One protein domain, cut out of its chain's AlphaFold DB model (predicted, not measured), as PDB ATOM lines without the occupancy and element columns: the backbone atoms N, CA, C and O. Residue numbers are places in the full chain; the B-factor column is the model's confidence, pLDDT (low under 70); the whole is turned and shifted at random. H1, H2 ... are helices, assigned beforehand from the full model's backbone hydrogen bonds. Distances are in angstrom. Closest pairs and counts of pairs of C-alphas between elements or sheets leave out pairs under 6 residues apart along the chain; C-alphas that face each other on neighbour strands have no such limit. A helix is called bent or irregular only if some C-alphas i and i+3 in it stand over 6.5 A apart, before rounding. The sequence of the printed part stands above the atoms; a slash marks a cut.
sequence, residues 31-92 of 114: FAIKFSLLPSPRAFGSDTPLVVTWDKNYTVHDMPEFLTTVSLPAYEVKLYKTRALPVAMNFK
ATOM      1  N   PHE A  31     200.918 194.916 213.990       64.50
ATOM      2  CA  PHE A  31     200.588 193.915 212.966       64.50
ATOM      3  C   PHE A  31     201.231 194.209 211.594       64.50
ATOM      4  O   PHE A  31     201.807 193.321 210.969       64.50
ATOM      5  N   ALA A  32     201.195 195.475 211.163       63.56
ATOM      6  CA  ALA A  32     201.773 195.923 209.900       63.56
ATOM      7  C   ALA A  32     203.283 195.639 209.779       63.56
ATOM      8  O   ALA A  32     203.727 195.190 208.730       63.56
ATOM      9  N   ILE A  33     204.057 195.848 210.848       68.12
ATOM     10  CA  ILE A  33     205.518 195.692 210.850       68.12
ATOM     11  C   ILE A  33     205.919 194.212 210.889       68.12
ATOM     12  O   ILE A  33     206.913 193.833 210.272       68.12
ATOM     13  N   LYS A  34     205.153 193.366 211.598       75.31
ATOM     14  CA  LYS A  34     205.445 191.924 211.707       75.31
ATOM     15  C   LYS A  34     205.446 191.244 210.338       75.31
ATOM     16  O   LYS A  34     206.342 190.465 210.037       75.31
ATOM     17  N   PHE A  35     204.459 191.567 209.505       80.62
ATOM     18  CA  PHE A  35     204.255 190.881 208.230       80.62
ATOM     19  C   PHE A  35     204.809 191.626 207.014       80.62
ATOM     20  O   PHE A  35     204.997 191.001 205.975       80.62
ATOM     21  N   SER A  36     205.131 192.921 207.123       76.00
ATOM     22  CA  SER A  36     205.743 193.677 206.016       76.00
ATOM     23  C   SER A  36     207.135 193.180 205.621       76.00
ATOM     24  O   SER A  36     207.621 193.534 204.553       76.00
ATOM     25  N   LEU A  37     207.794 192.420 206.499       80.44
ATOM     26  CA  LEU A  37     209.151 191.905 206.300       80.44
ATOM     27  C   LEU A  37     209.176 190.452 205.804       80.44
ATOM     28  O   LEU A  37     210.258 189.906 205.598       80.44
ATOM     29  N   LEU A  38     208.009 189.820 205.640       86.00
ATOM     30  CA  LEU A  38     207.921 188.468 205.100       86.00
ATOM     31  C   LEU A  38     208.174 188.457 203.585       86.00
ATOM     32  O   LEU A  38     207.841 189.427 202.898       86.00
ATOM     33  N   PRO A  39     208.736 187.357 203.054       86.44
ATOM     34  CA  PRO A  39     208.967 187.211 201.624       86.44
ATOM     35  C   PRO A  39     207.637 187.274 200.863       86.44
ATOM     36  O   PRO A  39     206.642 186.663 201.260       86.44
ATOM     37  N   SER A  40     207.607 188.034 199.766       85.00
ATOM     38  CA  SER A  40     206.422 188.124 198.915       85.00
ATOM     39  C   SER A  40     206.446 187.023 197.845       85.00
ATOM     40  O   SER A  40     207.459 186.877 197.156       85.00
ATOM     41  N   PRO A  41     205.335 186.298 197.608       87.00
ATOM     42  CA  PRO A  41     205.291 185.267 196.562       87.00
ATOM     43  C   PRO A  41     205.489 185.800 195.140       87.00
ATOM     44  O   PRO A  41     205.681 185.038 194.205       87.00
ATOM     45  N   ARG A  42     205.396 187.120 194.952       84.62
ATOM     46  CA  ARG A  42     205.636 187.766 193.661       84.62
ATOM     47  C   ARG A  42     207.116 188.059 193.409       84.62
ATOM     48  O   ARG A  42     207.512 188.143 192.253       84.62
ATOM     49  N   ALA A  43     207.905 188.272 194.465       83.50
ATOM     50  CA  ALA A  43     209.343 188.518 194.351       83.50
ATOM     51  C   ALA A  43     210.162 187.226 194.473       83.50
ATOM     52  O   ALA A  43     211.212 187.114 193.848       83.50
ATOM     53  N   PHE A  44     209.682 186.265 195.262       82.94
ATOM     54  CA  PHE A  44     210.314 184.965 195.458       82.94
ATOM     55  C   PHE A  44     209.578 183.912 194.623       82.94
ATOM     56  O   PHE A  44     208.354 183.843 194.678       82.94
ATOM     57  N   GLY A  45     210.315 183.123 193.835       77.75
ATOM     58  CA  GLY A  45     209.743 182.062 192.998       77.75
ATOM     59  C   GLY A  45     209.075 180.948 193.815       77.75
ATOM     60  O   GLY A  45     209.350 180.797 195.006       77.75
ATOM     61  N   SER A  46     208.219 180.152 193.167       77.94
ATOM     62  CA  SER A  46     207.417 179.107 193.825       77.94
ATOM     63  C   SER A  46     208.251 177.981 194.438       77.94
ATOM     64  O   SER A  46     207.881 177.451 195.482       77.94
ATOM     65  N   ASP A  47     209.387 177.648 193.824       82.62
ATOM     66  CA  ASP A  47     210.082 176.382 194.099       82.62
ATOM     67  C   ASP A  47     211.296 176.549 195.024       82.62
ATOM     68  O   ASP A  47     211.960 175.576 195.378       82.62
ATOM     69  N   THR A  48     211.625 177.785 195.416       86.75
ATOM     70  CA  THR A  48     212.805 178.056 196.247       86.75
ATOM     71  C   THR A  48     212.457 177.914 197.732       86.75
ATOM     72  O   THR A  48     211.626 178.679 198.233       86.75
ATOM     73  N   PRO A  49     213.082 176.974 198.469       91.06
ATOM     74  CA  PRO A  49     212.847 176.834 199.899       91.06
ATOM     75  C   PRO A  49     213.479 178.007 200.655       91.06
ATOM     76  O   PRO A  49     214.667 178.294 200.510       91.06
ATOM     77  N   LEU A  50     212.669 178.677 201.473       91.56
ATOM     78  CA  LEU A  50     213.070 179.844 202.262       91.56
ATOM     79  C   LEU A  50     213.400 179.465 203.707       91.56
ATOM     80  O   LEU A  50     214.259 180.091 204.330       91.56
ATOM     81  N   VAL A  51     212.737 178.428 204.226       92.31
ATOM     82  CA  VAL A  51     213.078 177.793 205.501       92.31
ATOM     83  C   VAL A  51     213.207 176.294 205.283       92.31
ATOM     84  O   VAL A  51     212.281 175.654 204.796       92.31
ATOM     85  N   VAL A  52     214.351 175.738 205.646       92.81
ATOM     86  CA  VAL A  52     214.656 174.309 205.600       92.81
ATOM     87  C   VAL A  52     214.698 173.826 207.039       92.81
ATOM     88  O   VAL A  52     215.449 174.365 207.850       92.81
ATOM     89  N   THR A  53     213.864 172.845 207.354       91.56
ATOM     90  CA  THR A  53     213.875 172.139 208.639       91.56
ATOM     91  C   THR A  53     214.075 170.654 208.373       91.56
ATOM     92  O   THR A  53     213.915 170.211 207.234       91.56
ATOM     93  N   TRP A  54     214.388 169.883 209.413       90.00
ATOM     94  CA  TRP A  54     214.516 168.430 209.298       90.00
ATOM     95  C   TRP A  54     213.265 167.763 208.697       90.00
ATOM     96  O   TRP A  54     213.379 166.897 207.834       90.00
ATOM     97  N   ASP A  55     212.077 168.209 209.110       90.06
ATOM     98  CA  ASP A  55     210.813 167.574 208.726       90.06
ATOM     99  C   ASP A  55     210.231 168.120 207.415       90.06
ATOM    100  O   ASP A  55     209.541 167.405 206.685       90.06
ATOM    101  N   LYS A  56     210.459 169.408 207.118       92.25
ATOM    102  CA  LYS A  56     209.839 170.082 205.971       92.25
ATOM    103  C   LYS A  56     210.647 171.268 205.450       92.25
ATOM    104  O   LYS A  56     211.188 172.076 206.207       92.25
ATOM    105  N   ASN A  57     210.604 171.437 204.131       94.06
ATOM    106  CA  ASN A  57     211.062 172.641 203.449       94.06
ATOM    107  C   ASN A  57     209.865 173.551 203.169       94.06
ATOM    108  O   ASN A  57     208.929 173.146 202.484       94.06
ATOM    109  N   TYR A  58     209.905 174.772 203.691       93.38
ATOM    110  CA  TYR A  58     208.868 175.781 203.512       93.38
ATOM    111  C   TYR A  58     209.251 176.731 202.380       93.38
ATOM    112  O   TYR A  58     210.269 177.433 202.435       93.38
ATOM    113  N   THR A  59     208.402 176.780 201.362       93.00
ATOM    114  CA  THR A  59     208.463 177.755 200.272       93.00
ATOM    115  C   THR A  59     207.702 179.028 200.636       93.00
ATOM    116  O   THR A  59     207.061 179.133 201.685       93.00
ATOM    117  N   VAL A  60     207.716 180.013 199.736       90.56
ATOM    118  CA  VAL A  60     206.942 181.249 199.906       90.56
ATOM    119  C   VAL A  60     205.425 181.009 200.007       90.56
ATOM    120  O   VAL A  60     204.711 181.808 200.617       90.56
ATOM    121  N   HIS A  61     204.920 179.903 199.457       90.62
ATOM    122  CA  HIS A  61     203.506 179.531 199.538       90.62
ATOM    123  C   HIS A  61     203.149 178.844 200.861       90.62
ATOM    124  O   HIS A  61     202.016 178.967 201.325       90.62
ATOM    125  N   ASP A  62     204.136 178.223 201.507       93.38
ATOM    126  CA  ASP A  62     203.981 177.545 202.796       93.38
ATOM    127  C   ASP A  62     204.119 178.506 203.983       93.38
ATOM    128  O   ASP A  62     204.011 178.096 205.134       93.38
ATOM    129  N   MET A  63     204.325 179.805 203.743       90.81
ATOM    130  CA  MET A  63     204.459 180.810 204.805       90.81
ATOM    131  C   MET A  63     203.316 180.802 205.830       90.81
ATOM    132  O   MET A  63     203.606 180.878 207.022       90.81
ATOM    133  N   PRO A  64     202.025 180.676 205.457       91.81
ATOM    134  CA  PRO A  64     200.973 180.591 206.460       91.81
ATOM    135  C   PRO A  64     201.068 179.337 207.337       91.81
ATOM    136  O   PRO A  64     200.646 179.392 208.487       91.81
ATOM    137  N   GLU A  65     201.590 178.235 206.798       92.94
ATOM    138  CA  GLU A  65     201.821 176.995 207.538       92.94
ATOM    139  C   GLU A  65     203.053 177.121 208.439       92.94
ATOM    140  O   GLU A  65     202.986 176.802 209.621       92.94
ATOM    141  N   PHE A  66     204.142 177.701 207.933       91.12
ATOM    142  CA  PHE A  66     205.316 178.023 208.741       91.12
ATOM    143  C   PHE A  66     204.941 178.870 209.964       91.12
ATOM    144  O   PHE A  66     205.340 178.545 211.078       91.12
ATOM    145  N   LEU A  67     204.123 179.916 209.779       90.00
ATOM    146  CA  LEU A  67     203.652 180.763 210.881       90.00
ATOM    147  C   LEU A  67     202.848 179.972 211.923       90.00
ATOM    148  O   LEU A  67     202.948 180.266 213.112       90.00
ATOM    149  N   THR A  68     202.068 178.972 211.504       90.69
ATOM    150  CA  THR A  68     201.398 178.075 212.456       90.69
ATOM    151  C   THR A  68     202.379 177.149 213.170       90.69
ATOM    152  O   THR A  68     202.228 176.947 214.371       90.69
ATOM    153  N   THR A  69     203.408 176.644 212.480       89.94
ATOM    154  CA  THR A  69     204.443 175.775 213.063       89.94
ATOM    155  C   THR A  69     205.270 176.506 214.121       89.94
ATOM    156  O   THR A  69     205.523 175.957 215.189       89.94
ATOM    157  N   VAL A  70     205.618 177.777 213.890       85.88
ATOM    158  CA  VAL A  70     206.310 178.619 214.889       85.88
ATOM    159  C   VAL A  70     205.372 179.171 215.973       85.88
ATOM    160  O   VAL A  70     205.691 180.141 216.653       85.88
ATOM    161  N   SER A  71     204.198 178.556 216.146       85.25
ATOM    162  CA  SER A  71     203.251 178.844 217.225       85.25
ATOM    163  C   SER A  71     202.725 180.287 217.262       85.25
ATOM    164  O   SER A  71     202.354 180.782 218.330       85.25
ATOM    165  N   LEU A  72     202.617 180.976 216.112       84.88
ATOM    166  CA  LEU A  72     201.846 182.223 216.085       84.88
ATOM    167  C   LEU A  72     200.368 181.928 216.374       84.88
ATOM    168  O   LEU A  72     199.805 180.952 215.868       84.88
ATOM    169  N   PRO A  73     199.685 182.809 217.120       86.19
ATOM    170  CA  PRO A  73     198.282 182.609 217.424       86.19
ATOM    171  C   PRO A  73     197.435 182.672 216.145       86.19
ATOM    172  O   PRO A  73     197.672 183.484 215.246       86.19
ATOM    173  N   ALA A  74     196.389 181.844 216.080       88.25
ATOM    174  CA  ALA A  74     195.565 181.669 214.879       88.25
ATOM    175  C   ALA A  74     194.978 182.986 214.332       88.25
ATOM    176  O   ALA A  74     194.821 183.143 213.117       88.25
ATOM    177  N   TYR A  75     194.685 183.956 215.206       87.50
ATOM    178  CA  TYR A  75     194.204 185.271 214.781       87.50
ATOM    179  C   TYR A  75     195.277 186.062 214.008       87.50
ATOM    180  O   TYR A  75     194.936 186.729 213.033       87.50
ATOM    181  N   GLU A  76     196.562 185.964 214.369       86.81
ATOM    182  CA  GLU A  76     197.656 186.626 213.640       86.81
ATOM    183  C   GLU A  76     197.869 185.982 212.271       86.81
ATOM    184  O   GLU A  76     197.986 186.692 211.271       86.81
ATOM    185  N   VAL A  77     197.801 184.650 212.192       89.69
ATOM    186  CA  VAL A  77     197.862 183.920 210.916       89.69
ATOM    187  C   VAL A  77     196.686 184.302 210.009       89.69
ATOM    188  O   VAL A  77     196.862 184.528 208.808       89.69
ATOM    189  N   LYS A  78     195.476 184.446 210.568       91.75
ATOM    190  CA  LYS A  78     194.303 184.924 209.820       91.75
ATOM    191  C   LYS A  78     194.520 186.338 209.288       91.75
ATOM    192  O   LYS A  78     194.192 186.611 208.132       91.75
ATOM    193  N   LEU A  79     195.073 187.241 210.096       89.94
ATOM    194  CA  LEU A  79     195.359 188.602 209.655       89.94
ATOM    195  C   LEU A  79     196.460 188.634 208.581       89.94
ATOM    196  O   LEU A  79     196.327 189.386 207.617       89.94
ATOM    197  N   TYR A  80     197.488 187.783 208.670       89.19
ATOM    198  CA  TYR A  80     198.477 187.624 207.599       89.19
ATOM    199  C   TYR A  80     197.802 187.244 206.274       89.19
ATOM    200  O   TYR A  80     197.947 187.965 205.285       89.19
ATOM    201  N   LYS A  81     196.982 186.183 206.276       91.38
ATOM    202  CA  LYS A  81     196.263 185.700 205.085       91.38
ATOM    203  C   LYS A  81     195.303 186.741 204.499       91.38
ATOM    204  O   LYS A  81     195.193 186.855 203.285       91.38
ATOM    205  N   THR A  82     194.598 187.486 205.350       92.31
ATOM    206  CA  THR A  82     193.508 188.385 204.921       92.31
ATOM    207  C   THR A  82     193.937 189.828 204.674       92.31
ATOM    208  O   THR A  82     193.228 190.548 203.977       92.31
ATOM    209  N   ARG A  83     195.073 190.277 205.226       88.38
ATOM    210  CA  ARG A  83     195.531 191.672 205.108       88.38
ATOM    211  C   ARG A  83     196.924 191.798 204.514       88.38
ATOM    212  O   ARG A  83     197.093 192.531 203.547       88.38
ATOM    213  N   ALA A  84     197.917 191.106 205.064       88.12
ATOM    214  CA  ALA A  84     199.305 191.296 204.641       88.12
ATOM    215  C   ALA A  84     199.600 190.642 203.281       88.12
ATOM    216  O   ALA A  84     200.144 191.288 202.387       88.12
ATOM    217  N   LEU A  85     199.188 189.384 203.101       89.38
ATOM    218  CA  LEU A  85     199.435 188.620 201.879       89.38
ATOM    219  C   LEU A  85     198.790 189.262 200.629       89.38
ATOM    220  O   LEU A  85     199.491 189.407 199.626       89.38
ATOM    221  N   PRO A  86     197.526 189.740 200.656       90.12
ATOM    222  CA  PRO A  86     196.935 190.430 199.508       90.12
ATOM    223  C   PRO A  86     197.688 191.703 199.107       90.12
ATOM    224  O   PRO A  86     197.847 191.975 197.918       90.12
ATOM    225  N   VAL A  87     198.194 192.467 200.083       86.69
ATOM    226  CA  VAL A  87     198.993 193.676 199.820       86.69
ATOM    227  C   VAL A  87     200.319 193.313 199.151       86.69
ATOM    228  O   VAL A  87     200.689 193.940 198.161       86.69
ATOM    229  N   ALA A  88     201.001 192.272 199.637       84.31
ATOM    230  CA  ALA A  88     202.256 191.797 199.056       84.31
ATOM    231  C   ALA A  88     202.089 191.288 197.608       84.31
ATOM    232  O   ALA A  88     202.977 191.474 196.779       84.31
ATOM    233  N   MET A  89     200.941 190.681 197.290       85.88
ATOM    234  CA  MET A  89     200.627 190.174 195.946       85.88
ATOM    235  C   MET A  89     200.213 191.290 194.971       85.88
ATOM    236  O   MET A  89     200.528 191.237 193.777       85.88
ATOM    237  N   ASN A  90     199.546 192.332 195.473       87.69
ATOM    238  CA  ASN A  90     198.989 193.421 194.667       87.69
ATOM    239  C   ASN A  90     199.921 194.644 194.544       87.69
ATOM    240  O   ASN A  90     199.458 195.774 194.386       87.69
ATOM    241  N   PHE A  91     201.240 194.440 194.607       81.25
ATOM    242  CA  PHE A  91     202.200 195.511 194.346       81.25
ATOM    243  C   PHE A  91     202.146 195.928 192.867       81.25
ATOM    244  O   PHE A  91     202.313 195.101 191.965       81.25
ATOM    245  N   LYS A  92     201.891 197.216 192.616       86.62
ATOM    246  CA  LYS A  92     201.806 197.811 191.275       86.62
ATOM    247  C   LYS A  92     202.836 198.922 191.133       86.62
ATOM    248  O   LYS A  92     203.174 199.587 192.110       86.62
TER     249      LYS A  92
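Overview. This is residues 31 to 92 of the 114 residues of an uncharacterized protein of Oryza meyeriana var. granulata (UniProt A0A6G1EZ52). A small helical hairpin, H2 and H3 side by side, has the short helix H1 at another place on the longer H3, and a long loop, residues 36 to 62, arches from H1 over to H2. Partway along this loop the chain folds back on itself in a narrow turn at residues 51 to 58, where residues 51 to 52 pair with 57 to 58, and Trp 54 in this turn lies far from the tail at Lys 92. The printed part has 62 residues with three named helices, in the order H1, H2, H3, and no named strand. The class is all helix, though under half of the residues, 28 of 62, are in named elements. The whole is compact, with a radius of gyration of the C-alphas of 11.5 A, and the C-alphas span 34 by 27 by 15 A.

Along the chain. H1 is residues 31 to 35, 6.7 A from first to last C-alpha, and begins at C-alpha 31 at (200.588, 193.915, 212.966). Residues 36 to 62 follow with no named element. H2 is residues 63 to 69, 9.7 A long, with C-alpha 63 at (204.459, 180.810, 204.805). H3, the longest helix, is residues 74 to 89, 21.4 A long, and ends with C-alpha 89 at (200.627, 190.174, 195.946). H3 is irregular, but only just: C-alphas 82 and 85 are 6.7 A apart. It has a kink of 28 degrees near residue 83.

Arrangement. H1 touches H3, and their closest C-alphas, those of Phe 35 and Ala 84, are 6.1 A apart. H1 and H2 are apart. H2 and H3 form a helical hairpin with a shallow tilt of 17 degrees, opposite ways. H3 touches H2 with residues 74 to 81 alone, and the closest C-alphas, those of Pro 64 and Val 77, are 6.4 A apart. In the long stretch, residues 51 to 52 pair with residues 57 to 58, antiparallel. Every O i to N i+4 pair is within hydrogen-bond range in H2, against 9 of 12 in H3 and 0 of 1 in H1, where 1 of 2 O i to N i+3 pairs is within range.

Size, cuts and confidence. The two C-alphas farthest apart are those of Trp 54 and Lys 92, at 36.7 A. The first and last printed C-alphas, of Phe 31 and Lys 92, are 22.1 A apart. The printed part has no cut. The link from H1 to H2 is long, with 27 residues, and the link from H2 to H3 is tight, with 4 residues. The mean pLDDT of the printed part is 86.6, and the model's confidence is low, under 70, at residues 31 to 33.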